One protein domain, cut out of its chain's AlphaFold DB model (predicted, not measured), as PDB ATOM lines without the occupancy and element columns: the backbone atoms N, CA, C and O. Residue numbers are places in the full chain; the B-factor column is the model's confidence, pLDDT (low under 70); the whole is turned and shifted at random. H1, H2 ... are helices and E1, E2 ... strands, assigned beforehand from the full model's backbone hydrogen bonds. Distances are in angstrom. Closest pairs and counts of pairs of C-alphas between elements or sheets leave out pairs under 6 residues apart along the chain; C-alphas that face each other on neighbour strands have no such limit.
ATOM      1  N   ALA A 143     -17.133  47.436  51.659       57.59
ATOM      2  CA  ALA A 143     -17.248  46.824  52.966       57.59
ATOM      3  C   ALA A 143     -16.117  47.312  53.850       57.59
ATOM      4  O   ALA A 143     -14.978  47.429  53.404       57.59
ATOM      5  N   THR A 144     -16.421  47.554  55.117       57.41
ATOM      6  CA  THR A 144     -15.410  47.713  56.160       57.41
ATOM      7  C   THR A 144     -15.813  46.827  57.324       57.41
ATOM      8  O   THR A 144     -16.985  46.820  57.704       57.41
ATOM      9  N   ARG A 145     -14.857  46.073  57.870       59.00
ATOM     10  CA  ARG A 145     -15.004  45.318  59.114       59.00
ATOM     11  C   ARG A 145     -14.130  45.989  60.165       59.00
ATOM     12  O   ARG A 145     -12.917  45.817  60.150       59.00
ATOM     13  N   ASP A 146     -14.730  46.783  61.048       56.44
ATOM     14  CA  ASP A 146     -13.974  47.416  62.134       56.44
ATOM     15  C   ASP A 146     -13.583  46.339  63.160       56.44
ATOM     16  O   ASP A 146     -14.423  45.600  63.666       56.44
ATOM     17  N   GLY A 147     -12.293  46.202  63.467       54.38
ATOM     18  CA  GLY A 147     -11.747  45.110  64.282       54.38
ATOM     19  C   GLY A 147     -12.298  45.002  65.712       54.38
ATOM     20  O   GLY A 147     -11.966  44.042  66.408       54.38
ATOM     21  N   LYS A 148     -13.129  45.952  66.163       54.72
ATOM     22  CA  LYS A 148     -13.807  45.919  67.470       54.72
ATOM     23  C   LYS A 148     -15.254  45.425  67.400       54.72
ATOM     24  O   LYS A 148     -15.672  44.728  68.318       54.72
ATOM     25  N   ASP A 149     -15.954  45.697  66.299       57.50
ATOM     26  CA  ASP A 149     -17.334  45.282  66.048       57.50
ATOM     27  C   ASP A 149     -17.387  44.561  64.701       57.50
ATOM     28  O   ASP A 149     -17.121  45.148  63.660       57.50
ATOM     29  N   GLN A 150     -17.761  43.280  64.698       62.62
ATOM     30  CA  GLN A 150     -17.744  42.399  63.516       62.62
ATOM     31  C   GLN A 150     -18.772  42.759  62.414       62.62
ATOM     32  O   GLN A 150     -19.161  41.900  61.624       62.62
ATOM     33  N   LYS A 151     -19.199  44.019  62.350       68.75
ATOM     34  CA  LYS A 151     -20.169  44.556  61.404       68.75
ATOM     35  C   LYS A 151     -19.522  44.796  60.050       68.75
ATOM     36  O   LYS A 151     -18.414  45.308  59.955       68.75
ATOM     37  N   THR A 152     -20.258  44.444  59.006       70.81
ATOM     38  CA  THR A 152     -19.990  44.826  57.622       70.81
ATOM     39  C   THR A 152     -20.820  46.065  57.312       70.81
ATOM     40  O   THR A 152     -22.048  46.046  57.427       70.81
ATOM     41  N   TYR A 153     -20.158  47.145  56.918       70.44
ATOM     42  CA  TYR A 153     -20.830  48.337  56.397       70.44
ATOM     43  C   TYR A 153     -20.983  48.229  54.884       70.44
ATOM     44  O   TYR A 153     -20.098  47.711  54.231       70.44
ATOM     45  N   ILE A 154     -22.091  48.691  54.322       70.31
ATOM     46  CA  ILE A 154     -22.315  48.817  52.885       70.31
ATOM     47  C   ILE A 154     -22.769  50.249  52.655       70.31
ATOM     48  O   ILE A 154     -23.810  50.664  53.163       70.31
ATOM     49  N   ASN A 155     -21.979  51.004  51.902       66.19
ATOM     50  CA  ASN A 155     -22.296  52.376  51.527       66.19
ATOM     51  C   ASN A 155     -22.722  52.429  50.061       66.19
ATOM     52  O   ASN A 155     -22.327  51.580  49.269       66.19
ATOM     53  N   THR A 156     -23.548  53.411  49.724       64.75
ATOM     54  CA  THR A 156     -24.004  53.743  48.375       64.75
ATOM     55  C   THR A 156     -24.135  55.264  48.292       64.75
ATOM     56  O   THR A 156     -24.322  55.923  49.314       64.75
ATOM     57  N   ASN A 157     -24.057  55.837  47.092       59.25
ATOM     58  CA  ASN A 157     -24.137  57.291  46.909       59.25
ATOM     59  C   ASN A 157     -25.573  57.801  46.659       59.25
ATOM     60  O   ASN A 157     -25.744  58.972  46.339       59.25
ATOM     61  N   GLY A 158     -26.603  56.950  46.780       61.41
ATOM     62  CA  GLY A 158     -27.995  57.304  46.472       61.41
ATOM     63  C   GLY A 158     -28.909  57.315  47.701       61.41
ATOM     64  O   GLY A 158     -28.983  56.321  48.423       61.41
ATOM     65  N   GLU A 159     -29.655  58.403  47.914       60.78
ATOM     66  CA  GLU A 159     -30.589  58.551  49.047       60.78
ATOM     67  C   GLU A 159     -31.842  57.656  48.913       60.78
ATOM     68  O   GLU A 159     -32.357  57.142  49.905       60.78
ATOM     69  N   ASN A 160     -32.280  57.365  47.681       71.06
ATOM     70  CA  ASN A 160     -33.445  56.520  47.374       71.06
ATOM     71  C   ASN A 160     -33.064  55.087  46.975       71.06
ATOM     72  O   ASN A 160     -33.619  54.514  46.030       71.06
ATOM     73  N   SER A 161     -32.110  54.494  47.692       77.94
ATOM     74  CA  SER A 161     -31.570  53.185  47.326       77.94
ATOM     75  C   SER A 161     -32.272  52.017  48.020       77.94
ATOM     76  O   SER A 161     -32.712  52.103  49.166       77.94
ATOM     77  N   LEU A 162     -32.361  50.896  47.313       85.69
ATOM     78  CA  LEU A 162     -32.587  49.564  47.858       85.69
ATOM     79  C   LEU A 162     -31.231  48.865  47.959       85.69
ATOM     80  O   LEU A 162     -30.514  48.800  46.967       85.69
ATOM     81  N   ILE A 163     -30.913  48.288  49.112       86.69
ATOM     82  CA  ILE A 163     -29.747  47.427  49.316       86.69
ATOM     83  C   ILE A 163     -30.249  46.027  49.673       86.69
ATOM     84  O   ILE A 163     -30.978  45.841  50.647       86.69
ATOM     85  N   VAL A 164     -29.856  45.031  48.885       89.06
ATOM     86  CA  VAL A 164     -30.204  43.619  49.064       89.06
ATOM     87  C   VAL A 164     -28.928  42.815  49.230       89.06
ATOM     88  O   VAL A 164     -28.037  42.880  48.390       89.06
ATOM     89  N   ILE A 165     -28.862  42.007  50.283       89.56
ATOM     90  CA  ILE A 165     -27.771  41.059  50.507       89.56
ATOM     91  C   ILE A 165     -28.340  39.657  50.379       89.56
ATOM     92  O   ILE A 165     -29.347  39.328  51.009       89.56
ATOM     93  N   ALA A 166     -27.687  38.826  49.582       90.81
ATOM     94  CA  ALA A 166     -28.047  37.440  49.365       90.81
ATOM     95  C   ALA A 166     -26.831  36.519  49.509       90.81
ATOM     96  O   ALA A 166     -25.684  36.942  49.369       90.81
ATOM     97  N   ASP A 167     -27.083  35.242  49.777       91.31
ATOM     98  CA  ASP A 167     -26.053  34.208  49.675       91.31
ATOM     99  C   ASP A 167     -25.674  33.942  48.192       91.31
ATOM    100  O   ASP A 167     -26.375  34.393  47.276       91.31
ATOM    101  N   PRO A 168     -24.609  33.166  47.901       87.31
ATOM    102  CA  PRO A 168     -24.234  32.823  46.523       87.31
ATOM    103  C   PRO A 168     -25.302  32.018  45.759       87.31
ATOM    104  O   PRO A 168     -25.287  31.949  44.530       87.31
ATOM    105  N   ARG A 169     -26.265  31.414  46.470       89.25
ATOM    106  CA  ARG A 169     -27.433  30.719  45.900       89.25
ATOM    107  C   ARG A 169     -28.610  31.672  45.646       89.25
ATOM    108  O   ARG A 169     -29.687  31.216  45.238       89.25
ATOM    109  N   ARG A 170     -28.387  32.980  45.825       88.56
ATOM    110  CA  ARG A 170     -29.335  34.081  45.641       88.56
ATOM    111  C   ARG A 170     -30.503  34.056  46.624       88.56
ATOM    112  O   ARG A 170     -31.547  34.631  46.329       88.56
ATOM    113  N   ASN A 171     -30.368  33.409  47.776       93.19
ATOM    114  CA  ASN A 171     -31.357  33.532  48.844       93.19
ATOM    115  C   ASN A 171     -31.117  34.840  49.587       93.19
ATOM    116  O   ASN A 171     -30.004  35.109  50.032       93.19
ATOM    117  N   VAL A 172     -32.159  35.654  49.705       92.81
ATOM    118  CA  VAL A 172     -32.063  36.979  50.314       92.81
ATOM    119  C   VAL A 172     -31.916  36.841  51.824       92.81
ATOM    120  O   VAL A 172     -32.769  36.259  52.490       92.81
ATOM    121  N   LEU A 173     -30.836  37.411  52.349       91.69
ATOM    122  CA  LEU A 173     -30.508  37.462  53.770       91.69
ATOM    123  C   LEU A 173     -30.946  38.789  54.390       91.69
ATOM    124  O   LEU A 173     -31.407  38.820  55.528       91.69
ATOM    125  N   HIS A 174     -30.815  39.883  53.637       90.19
ATOM    126  CA  HIS A 174     -31.145  41.222  54.105       90.19
ATOM    127  C   HIS A 174     -31.712  42.087  52.977       90.19
ATOM    128  O   HIS A 174     -31.295  41.958  51.827       90.19
ATOM    129  N   VAL A 175     -32.654  42.970  53.315       90.19
ATOM    130  CA  VAL A 175     -33.229  43.977  52.413       90.19
ATOM    131  C   VAL A 175     -33.428  45.257  53.205       90.19
ATOM    132  O   VAL A 175     -34.092  45.224  54.239       90.19
ATOM    133  N   GLN A 176     -32.910  46.366  52.693       88.62
ATOM    134  CA  GLN A 176     -33.113  47.692  53.256       88.62
ATOM    135  C   GLN A 176     -33.485  48.673  52.142       88.62
ATOM    136  O   GLN A 176     -32.857  48.685  51.088       88.62
ATOM    137  N   GLU A 177     -34.508  49.490  52.374       88.06
ATOM    138  CA  GLU A 177     -34.987  50.522  51.444       88.06
ATOM    139  C   GLU A 177     -34.711  51.920  51.993       88.06
ATOM    140  O   GLU A 177     -34.621  52.099  53.211       88.06
ATOM    141  N   ASN A 178     -34.641  52.896  51.082       83.25
ATOM    142  CA  ASN A 178     -34.491  54.327  51.362       83.25
ATOM    143  C   ASN A 178     -33.295  54.620  52.271       83.25
ATOM    144  O   ASN A 178     -33.399  55.389  53.225       83.25
ATOM    145  N   THR A 179     -32.178  53.942  52.010       80.38
ATOM    146  CA  THR A 179     -30.934  54.205  52.722       80.38
ATOM    147  C   THR A 179     -29.774  54.281  51.753       80.38
ATOM    148  O   THR A 179     -29.656  53.448  50.856       80.38
ATOM    149  N   SER A 180     -28.879  55.230  51.991       72.75
ATOM    150  CA  SER A 180     -27.561  55.254  51.367       72.75
ATOM    151  C   SER A 180     -26.555  54.362  52.107       72.75
ATOM    152  O   SER A 180     -25.539  53.980  51.532       72.75
ATOM    153  N   HIS A 181     -26.840  53.984  53.360       74.38
ATOM    154  CA  HIS A 181     -25.920  53.257  54.240       74.38
ATOM    155  C   HIS A 181     -26.603  52.075  54.935       74.38
ATOM    156  O   HIS A 181     -27.696  52.197  55.488       74.38
ATOM    157  N   LEU A 182     -25.932  50.930  54.973       80.75
ATOM    158  CA  LEU A 182     -26.368  49.744  55.701       80.75
ATOM    159  C   LEU A 182     -25.227  49.224  56.577       80.75
ATOM    160  O   LEU A 182     -24.095  49.109  56.132       80.75
ATOM    161  N   SER A 183     -25.533  48.874  57.823       79.88
ATOM    162  CA  SER A 183     -24.620  48.156  58.714       79.88
ATOM    163  C   SER A 183     -25.259  46.829  59.093       79.88
ATOM    164  O   SER A 183     -26.388  46.807  59.586       79.88
ATOM    165  N   VAL A 184     -24.567  45.722  58.832       82.69
ATOM    166  CA  VAL A 184     -25.096  44.370  59.028       82.69
ATOM    167  C   VAL A 184     -24.022  43.421  59.554       82.69
ATOM    168  O   VAL A 184     -22.860  43.486  59.157       82.69
ATOM    169  N   ASP A 185     -24.412  42.500  60.430       81.75
ATOM    170  CA  ASP A 185     -23.534  41.429  60.904       81.75
ATOM    171  C   ASP A 185     -23.534  40.265  59.905       81.75
ATOM    172  O   ASP A 185     -24.456  39.446  59.872       81.75
ATOM    173  N   LEU A 186     -22.489  40.185  59.077       80.19
ATOM    174  CA  LEU A 186     -22.266  39.066  58.162       80.19
ATOM    175  C   LEU A 186     -21.152  38.162  58.683       80.19
ATOM    176  O   LEU A 186     -20.096  38.611  59.131       80.19
ATOM    177  N   LYS A 187     -21.372  36.850  58.581       84.75
ATOM    178  CA  LYS A 187     -20.309  35.871  58.824       84.75
ATOM    179  C   LYS A 187     -19.263  35.956  57.707       84.75
ATOM    180  O   LYS A 187     -19.628  36.320  56.589       84.75
ATOM    181  N   PRO A 188     -18.001  35.578  57.961       82.94
ATOM    182  CA  PRO A 188     -17.017  35.431  56.894       82.94
ATOM    183  C   PRO A 188     -17.536  34.536  55.763       82.94
ATOM    184  O   PRO A 188     -18.172  33.513  56.030       82.94
ATOM    185  N   GLY A 189     -17.289  34.931  54.516       83.56
ATOM    186  CA  GLY A 189     -17.774  34.222  53.335       83.56
ATOM    187  C   GLY A 189     -18.094  35.135  52.154       83.56
ATOM    188  O   GLY A 189     -17.885  36.345  52.202       83.56
ATOM    189  N   GLU A 190     -18.603  34.527  51.087       85.31
ATOM    190  CA  GLU A 190     -19.013  35.210  49.860       85.31
ATOM    191  C   GLU A 190     -20.515  35.522  49.885       85.31
ATOM    192  O   GLU A 190     -21.332  34.677  50.261       85.31
ATOM    193  N   TYR A 191     -20.874  36.720  49.436       85.75
ATOM    194  CA  TYR A 191     -22.245  37.208  49.334       85.75
ATOM    195  C   TYR A 191     -22.477  37.901  47.996       85.75
ATOM    196  O   TYR A 191     -21.545  38.370  47.347       85.75
ATOM    197  N   LEU A 192     -23.742  38.016  47.611       86.44
ATOM    198  CA  LEU A 192     -24.187  38.895  46.539       86.44
ATOM    199  C   LEU A 192     -24.820  40.135  47.161       86.44
ATOM    200  O   LEU A 192     -25.729  40.020  47.981       86.44
ATOM    201  N   VAL A 193     -24.362  41.312  46.756       83.44
ATOM    202  CA  VAL A 193     -24.951  42.592  47.146       83.44
ATOM    203  C   VAL A 193     -25.540  43.220  45.900       83.44
ATOM    204  O   VAL A 193     -24.812  43.527  44.960       83.44
ATOM    205  N   SER A 194     -26.856  43.398  45.890       83.38
ATOM    206  CA  SER A 194     -27.533  44.173  44.863       83.38
ATOM    207  C   SER A 194     -27.970  45.508  45.427       83.38
ATOM    208  O   SER A 194     -28.604  45.565  46.478       83.38
ATOM    209  N   VAL A 195     -27.621  46.575  44.726       80.25
ATOM    210  CA  VAL A 195     -28.064  47.924  45.045       80.25
ATOM    211  C   VAL A 195     -28.871  48.452  43.883       80.25
ATOM    212  O   VAL A 195     -28.490  48.284  42.731       80.25
ATOM    213  N   MET A 196     -29.991  49.087  44.194       80.31
ATOM    214  CA  MET A 196     -30.798  49.794  43.218       80.31
ATOM    215  C   MET A 196     -31.014  51.223  43.688       80.31
ATOM    216  O   MET A 196     -31.742  51.437  44.651       80.31
ATOM    217  N   VAL A 197     -30.400  52.191  43.017       74.56
ATOM    218  CA  VAL A 197     -30.646  53.620  43.241       74.56
ATOM    219  C   VAL A 197     -31.860  54.006  42.408       74.56
ATOM    220  O   VAL A 197     -31.835  53.845  41.187       74.56
ATOM    221  N   ARG A 198     -32.932  54.468  43.054       72.69
ATOM    222  CA  ARG A 198     -34.164  54.856  42.359       72.69
ATOM    223  C   ARG A 198     -34.181  56.349  42.074       72.69
ATOM    224  O   ARG A 198     -34.127  57.155  42.998       72.69
ATOM    225  N   ASP A 199     -34.336  56.668  40.800       66.06
ATOM    226  CA  ASP A 199     -34.595  58.007  40.274       66.06
ATOM    227  C   ASP A 199     -35.507  57.876  39.030       66.06
ATOM    228  O   ASP A 199     -36.065  56.795  38.787       66.06
ATOM    229  N   ASN A 200     -35.639  58.929  38.216       62.41
ATOM    230  CA  ASN A 200     -36.316  58.906  36.909       62.41
ATOM    231  C   ASN A 200     -35.853  57.734  36.022       62.41
ATOM    232  O   ASN A 200     -36.638  57.168  35.265       62.41
ATOM    233  N   VAL A 201     -34.593  57.319  36.169       60.34
ATOM    234  CA  VAL A 201     -34.094  56.014  35.731       60.34
ATOM    235  C   VAL A 201     -33.401  55.355  36.914       60.34
ATOM    236  O   VAL A 201     -32.565  55.963  37.576       60.34
ATOM    237  N   SER A 202     -33.763  54.107  37.202       71.25
ATOM    238  CA  SER A 202     -33.178  53.374  38.320       71.25
ATOM    239  C   SER A 202     -31.907  52.666  37.874       71.25
ATOM    240  O   SER A 202     -31.942  51.896  36.921       71.25
ATOM    241  N   LEU A 203     -30.793  52.872  38.567       72.50
ATOM    242  CA  LEU A 203     -29.591  52.067  38.364       72.50
ATOM    243  C   LEU A 203     -29.652  50.866  39.299       72.50
ATOM    244  O   LEU A 203     -29.755  51.046  40.506       72.50
ATOM    245  N   MET A 204     -29.555  49.658  38.754       76.56
ATOM    246  CA  MET A 204     -29.371  48.429  39.509       76.56
ATOM    247  C   MET A 204     -27.990  47.853  39.234       76.56
ATOM    248  O   MET A 204     -27.634  47.563  38.092       76.56
ATOM    249  N   GLU A 205     -27.260  47.588  40.305       76.25
ATOM    250  CA  GLU A 205     -26.002  46.872  40.261       76.25
ATOM    251  C   GLU A 205     -26.057  45.644  41.167       76.25
ATOM    252  O   GLU A 205     -26.709  45.650  42.210       76.25
ATOM    253  N   THR A 206     -25.403  44.556  40.763       77.12
ATOM    254  CA  THR A 206     -25.169  43.391  41.628       77.12
ATOM    255  C   THR A 206     -23.687  43.058  41.633       77.12
ATOM    256  O   THR A 206     -23.108  42.825  40.576       77.12
ATOM    257  N   ARG A 207     -23.078  42.990  42.817       75.94
ATOM    258  CA  ARG A 207     -21.667  42.640  43.013       75.94
ATOM    259  C   ARG A 207     -21.516  41.439  43.933       75.94
ATOM    260  O   ARG A 207     -22.397  41.139  44.740       75.94
ATOM    261  N   ARG A 208     -20.355  40.794  43.854       76.50
ATOM    262  CA  ARG A 208     -19.894  39.849  44.875       76.50
ATOM    263  C   ARG A 208     -19.168  40.606  45.977       76.50
ATOM    264  O   ARG A 208     -18.317  41.442  45.690       76.50
ATOM    265  N   LEU A 209     -19.500  40.289  47.219       76.31
ATOM    266  CA  LEU A 209     -18.843  40.793  48.413       76.31
ATOM    267  C   LEU A 209     -18.170  39.629  49.139       76.31
ATOM    268  O   LEU A 209     -18.848  38.692  49.561       76.31
ATOM    269  N   ASN A 210     -16.856  39.719  49.329       76.12
ATOM    270  CA  ASN A 210     -16.099  38.778  50.148       76.12
ATOM    271  C   ASN A 210     -15.875  39.384  51.533       76.12
ATOM    272  O   ASN A 210     -15.171  40.379  51.681       76.12
ATOM    273  N   VAL A 211     -16.480  38.782  52.554       76.94
ATOM    274  CA  VAL A 211     -16.292  39.178  53.951       76.94
ATOM    275  C   VAL A 211     -15.145  38.344  54.531       76.94
ATOM    276  O   VAL A 211     -15.304  37.127  54.671       76.94
ATOM    277  N   PRO A 212     -13.993  38.947  54.880       69.81
ATOM    278  CA  PRO A 212     -12.846  38.203  55.389       69.81
ATOM    279  C   PRO A 212     -13.062  37.733  56.835       69.81
ATOM    280  O   PRO A 212     -13.843  38.312  57.598       69.81
ATOM    281  N   GLU A 213     -12.326  36.693  57.240       71.12
ATOM    282  CA  GLU A 213     -12.297  36.218  58.632       71.12
ATOM    283  C   GLU A 213     -11.611  37.215  59.582       71.12
ATOM    284  O   GLU A 213     -12.032  37.357  60.731       71.12
ATOM    285  N   LYS A 214     -10.571  37.915  59.106       64.38
ATOM    286  CA  LYS A 214      -9.811  38.958  59.817       64.38
ATOM    287  C   LYS A 214      -9.258  39.983  58.818       64.38
ATOM    288  O   LYS A 214      -8.936  39.600  57.698       64.38
ATOM    289  N   GLY A 215      -9.059  41.227  59.260       59.34
ATOM    290  CA  GLY A 215      -8.419  42.292  58.475       59.34
ATOM    291  C   GLY A 215      -9.400  43.231  57.769       59.34
ATOM    292  O   GLY A 215     -10.616  43.082  57.907       59.34
ATOM    293  N   ASP A 216      -8.841  44.197  57.039       52.34
ATOM    294  CA  ASP A 216      -9.598  45.153  56.232       52.34
ATOM    295  C   ASP A 216     -10.290  44.415  55.083       52.34
ATOM    296  O   ASP A 216      -9.680  43.607  54.382       52.34
ATOM    297  N   SER A 217     -11.591  44.642  54.923       49.53
ATOM    298  CA  SER A 217     -12.332  44.111  53.785       49.53
ATOM    299  C   SER A 217     -12.046  44.929  52.538       49.53
ATOM    300  O   SER A 217     -11.932  46.151  52.593       49.53
ATOM    301  N   ASP A 218     -11.978  44.226  51.416       45.94
ATOM    302  CA  ASP A 218     -11.742  44.774  50.093       45.94
ATOM    303  C   ASP A 218     -12.742  45.893  49.749       45.94
ATOM    304  O   ASP A 218     -13.879  45.654  49.335       45.94
ATOM    305  N   THR A 219     -12.309  47.147  49.880       42.25
ATOM    306  CA  THR A 219     -12.870  48.276  49.133       42.25
ATOM    307  C   THR A 219     -12.292  48.233  47.730       42.25
ATOM    308  O   THR A 219     -11.326  48.928  47.424       42.25
ATOM    309  N   TYR A 220     -12.875  47.408  46.867       40.56
ATOM    310  CA  TYR A 220     -12.669  47.554  45.434       40.56
ATOM    311  C   TYR A 220     -13.969  48.016  44.779       40.56
ATOM    312  O   TYR A 220     -15.050  47.525  45.127       40.56
ATOM    313  N   PRO A 221     -13.894  48.873  43.750       41.91
ATOM    314  CA  PRO A 221     -14.888  48.846  42.696       41.91
ATOM    315  C   PRO A 221     -14.752  47.497  41.984       41.91
ATOM    316  O   PRO A 221     -14.054  47.346  40.985       41.91
ATOM    317  N   VAL A 222     -15.360  46.467  42.568       36.88
ATOM    318  CA  VAL A 222     -15.516  45.172  41.917       36.88
ATOM    319  C   VAL A 222     -16.496  45.401  40.779       36.88
ATOM    320  O   VAL A 222     -17.628  45.799  41.028       36.88
ATOM    321  N   LYS A 223     -16.061  45.185  39.536       38.03
ATOM    322  CA  LYS A 223     -16.929  45.257  38.356       38.03
ATOM    323  C   LYS A 223     -18.200  44.438  38.619       38.03
ATOM    324  O   LYS A 223     -18.089  43.250  38.938       38.03
ATOM    325  N   GLY A 224     -19.372  45.066  38.533       46.34
ATOM    326  CA  GLY A 224     -20.648  44.395  38.755       46.34
ATOM    327  C   GLY A 224     -20.810  43.158  37.872       46.34
ATOM    328  O   GLY A 224     -20.335  43.114  36.736       46.34
ATOM    329  N   GLU A 225     -21.502  42.133  38.386       50.09
ATOM    330  CA  GLU A 225     -22.018  41.047  37.540       50.09
ATOM    331  C   GLU A 225     -22.993  41.617  36.499       50.09
ATOM    332  O   GLU A 225     -23.105  41.077  35.400       50.09
ATOM    333  N   THR A 226     -23.662  42.727  36.833       55.84
ATOM    334  CA  THR A 226     -24.526  43.502  35.941       55.84
ATOM    335  C   THR A 226     -24.602  44.955  36.391       55.84
ATOM    336  O   THR A 226     -25.101  45.202  37.489       55.84
ATOM    337  N   ASP A 227     -24.226  45.878  35.514       60.69
ATOM    338  CA  ASP A 227     -24.642  47.279  35.598       60.69
ATOM    339  C   ASP A 227     -25.853  47.412  34.679       60.69
ATOM    340  O   ASP A 227     -25.740  47.175  33.472       60.69
ATOM    341  N   ARG A 228     -27.038  47.681  35.235       65.44
ATOM    342  CA  ARG A 228     -28.247  47.872  34.431       65.44
ATOM    343  C   ARG A 228     -29.042  49.065  34.902       65.44
ATOM    344  O   ARG A 228     -29.530  49.094  36.027       65.44
ATOM    345  N   TYR A 229     -29.274  49.987  33.990       67.06
ATOM    346  CA  TYR A 229     -30.337  50.957  34.134       67.06
ATOM    347  C   TYR A 229     -31.684  50.285  33.832       67.06
ATOM    348  O   TYR A 229     -31.809  49.460  32.924       67.06
ATOM    349  N   LEU A 230     -32.694  50.608  34.627       68.94
ATOM    350  CA  LEU A 230     -34.050  50.084  34.568       68.94
ATOM    351  C   LEU A 230     -35.025  51.262  34.540       68.94
ATOM    352  O   LEU A 230     -34.823  52.266  35.226       68.94
ATOM    353  N   SER A 231     -36.123  51.114  33.797       69.75
ATOM    354  CA  SER A 231     -37.273  52.007  33.974       69.75
ATOM    355  C   SER A 231     -37.811  51.896  35.406       69.75
ATOM    356  O   SER A 231     -37.665  50.844  36.042       69.75
ATOM    357  N   SER A 232     -38.472  52.941  35.905       72.44
ATOM    358  CA  SER A 232     -39.071  52.936  37.247       72.44
ATOM    359  C   SER A 232     -40.063  51.778  37.442       72.44
ATOM    360  O   SER A 232     -40.052  51.130  38.488       72.44
ATOM    361  N   ASP A 233     -40.851  51.435  36.417       78.62
ATOM    362  CA  ASP A 233     -41.794  50.307  36.457       78.62
ATOM    363  C   ASP A 233     -41.085  48.952  36.564       78.62
ATOM    364  O   ASP A 233     -41.488  48.081  37.342       78.62
ATOM    365  N   THR A 234     -40.017  48.749  35.785       78.38
ATOM    366  CA  THR A 234     -39.218  47.516  35.836       78.38
ATOM    367  C   THR A 234     -38.513  47.384  37.184       78.38
ATOM    368  O   THR A 234     -38.518  46.304  37.778       78.38
ATOM    369  N   ALA A 235     -37.961  48.484  37.696       78.94
ATOM    370  CA  ALA A 235     -37.345  48.556  39.014       78.94
ATOM    371  C   ALA A 235     -38.341  48.183  40.124       78.94
ATOM    372  O   ALA A 235     -38.046  47.325  40.958       78.94
ATOM    373  N   GLN A 236     -39.556  48.739  40.087       83.12
ATOM    374  CA  GLN A 236     -40.590  48.425  41.071       83.12
ATOM    375  C   GLN A 236     -41.024  46.954  41.003       83.12
ATOM    376  O   GLN A 236     -41.086  46.282  42.033       83.12
ATOM    377  N   LYS A 237     -41.232  46.405  39.798       84.31
ATOM    378  CA  LYS A 237     -41.548  44.975  39.621       84.31
ATOM    379  C   LYS A 237     -40.451  44.070  40.178       84.31
ATOM    380  O   LYS A 237     -40.762  43.068  40.821       84.31
ATOM    381  N   TYR A 238     -39.183  44.416  39.960       83.69
ATOM    382  CA  TYR A 238     -38.054  43.667  40.510       83.69
ATOM    383  C   TYR A 238     -38.072  43.656  42.042       83.69
ATOM    384  O   TYR A 238     -37.962  42.592  42.658       83.69
ATOM    385  N   ILE A 239     -38.278  44.825  42.658       85.06
ATOM    386  CA  ILE A 239     -38.389  44.979  44.114       85.06
ATOM    387  C   ILE A 239     -39.509  44.094  44.664       85.06
ATOM    388  O   ILE A 239     -39.299  43.333  45.613       85.06
ATOM    389  N   ASP A 240     -40.688  44.156  44.052       88.19
ATOM    390  CA  ASP A 240     -41.853  43.393  44.494       88.19
ATOM    391  C   ASP A 240     -41.606  41.884  44.390       88.19
ATOM    392  O   ASP A 240     -41.972  41.119  45.288       88.19
ATOM    393  N   GLN A 241     -40.922  41.436  43.334       87.12
ATOM    394  CA  GLN A 241     -40.565  40.030  43.183       87.12
ATOM    395  C   GLN A 241     -39.510  39.572  44.198       87.12
ATOM    396  O   GLN A 241     -39.643  38.465  44.726       87.12
ATOM    397  N   ILE A 242     -38.510  40.394  44.535       88.06
ATOM    398  CA  ILE A 242     -37.553  40.097  45.617       88.06
ATOM    399  C   ILE A 242     -38.289  39.938  46.945       88.06
ATOM    400  O   ILE A 242     -38.084  38.950  47.654       88.06
ATOM    401  N   LYS A 243     -39.186  40.876  47.269       87.06
ATOM    402  CA  LYS A 243     -39.993  40.835  48.497       87.06
ATOM    403  C   LYS A 243     -40.857  39.577  48.556       87.06
ATOM    404  O   LYS A 243     -40.912  38.921  49.596       87.06
ATOM    405  N   LYS A 244     -41.484  39.219  47.433       90.06
ATOM    406  CA  LYS A 244     -42.368  38.055  47.311       90.06
ATOM    407  C   LYS A 244     -41.618  36.729  47.400       90.06
ATOM    408  O   LYS A 244     -42.063  35.819  48.090       90.06
ATOM    409  N   THR A 245     -40.518  36.592  46.667       89.88
ATOM    410  CA  THR A 245     -39.817  35.308  46.505       89.88
ATOM    411  C   THR A 245     -38.715  35.095  47.532       89.88
ATOM    412  O   THR A 245     -38.296  33.958  47.728       89.88
ATOM    413  N   ARG A 246     -38.234  36.169  48.178       91.06
ATOM    414  CA  ARG A 246     -37.015  36.177  49.001       91.06
ATOM    415  C   ARG A 246     -35.794  35.656  48.239       91.06
ATOM    416  O   ARG A 246     -34.887  35.063  48.824       91.06
ATOM    417  N   ARG A 247     -35.760  35.885  46.923       90.12
ATOM    418  CA  ARG A 247     -34.643  35.514  46.055       90.12
ATOM    419  C   ARG A 247     -34.151  36.708  45.261       90.12
ATOM    420  O   ARG A 247     -34.948  37.471  44.726       90.12
ATOM    421  N   LEU A 248     -32.832  36.834  45.156       85.44
ATOM    422  CA  LEU A 248     -32.186  37.818  44.305       85.44
ATOM    423  C   LEU A 248     -32.226  37.326  42.857       85.44
ATOM    424  O   LEU A 248     -31.465  36.443  42.448       85.44
ATOM    425  N   LEU A 249     -33.146  37.875  42.077       80.19
ATOM    426  CA  LEU A 249     -33.377  37.416  40.715       80.19
ATOM    427  C   LEU A 249     -32.189  37.723  39.808       80.19
ATOM    428  O   LEU A 249     -31.464  38.704  40.000       80.19
ATOM    429  N   LYS A 250     -31.984  36.859  38.811       72.38
ATOM    430  CA  LYS A 250     -31.009  37.137  37.762       72.38
ATOM    431  C   LYS A 250     -31.539  38.285  36.900       72.38
ATOM    432  O   LYS A 250     -32.716  38.272  36.549       72.38
TER     433      LYS A 250
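This is residues 143 to 250 of the 254 residues of an uncharacterized protein of Melghirimyces algeriensis (UniProt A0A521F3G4). A twisted, curled sheet of five strands forms the body, with helix H1 along one face and the short strand pair E1 and E4 loosely covering part of the other face. The long hairpin E5 and E6 runs through the middle of this sheet. The printed part has 108 residues, with seven named strands and then one named helix, in the order E1 E2 E3 E4 E5 E6 E7 H1. The large sheet has the order E3, E2, E5, E6, E7, and both sheets are antiparallel; the class is mixed, helices and strands. The whole is compact, with a radius of gyration of the C-alphas of 13.5 A, yet elongated, spanning 41 by 26 by 22 A.

E1, residues 152 to 155, is the antiparallel neighbour of E4, residues 181 to 184; N 154 and O 182 are 2.7 A apart, within hydrogen-bond range. E2, residues 161 to 166, and E3, residues 172 to 177, form a hairpin, with N 163 and O 176 at 2.8 A. The closest C-alphas of E2 and E4 are those of Ile 163 and Leu 182, 7.6 A apart. E5, residues 189 to 197, is antiparallel to E2 at 158 degrees, with N 164 and O 194 at 2.8 A. E5 and E6, residues 202 to 211, form a hairpin, with N 193 and O 207 at 2.8 A. E6 and E7, residues 226 to 230, form another, with N 204 and O 228 at 2.8 A. E5, E6 and E7 make a meander, each strand the antiparallel neighbour of the one before. E3 and E7 are the edge strands. H1, residues 232 to 245, is on this sheet at a height of 8.7 A, making two layers, a helix on one face of a sheet. It lies over E6 and only just over E2, on which 3 of its 14 C-alphas fall, and runs along the strands, at 4 degrees to E6 on the local plane. The closest C-alphas of E6 and H1 are those of Ser 202 and Ser 232, 6.0 A apart. In H1 every O i to N i+4 pair is within hydrogen-bond range.

E1 begins at C-alpha 152, (-19.990, 44.826, 57.622). E2 is 16.3 A long, E5 25.4 A and E6 27.0 A. H1 is 19.9 A long and ends at C-alpha 245, (-39.817, 35.308, 46.505).

The two C-alphas farthest apart, those of Lys 148 and Asp 233, are 42.0 A apart. The printed part has no cut. The link E6 to E7, residues 212 to 225, is long. Mean pLDDT of the printed part is 73.8; 36 residues are under 70, among them residues 143 to 151 and 214 to 231.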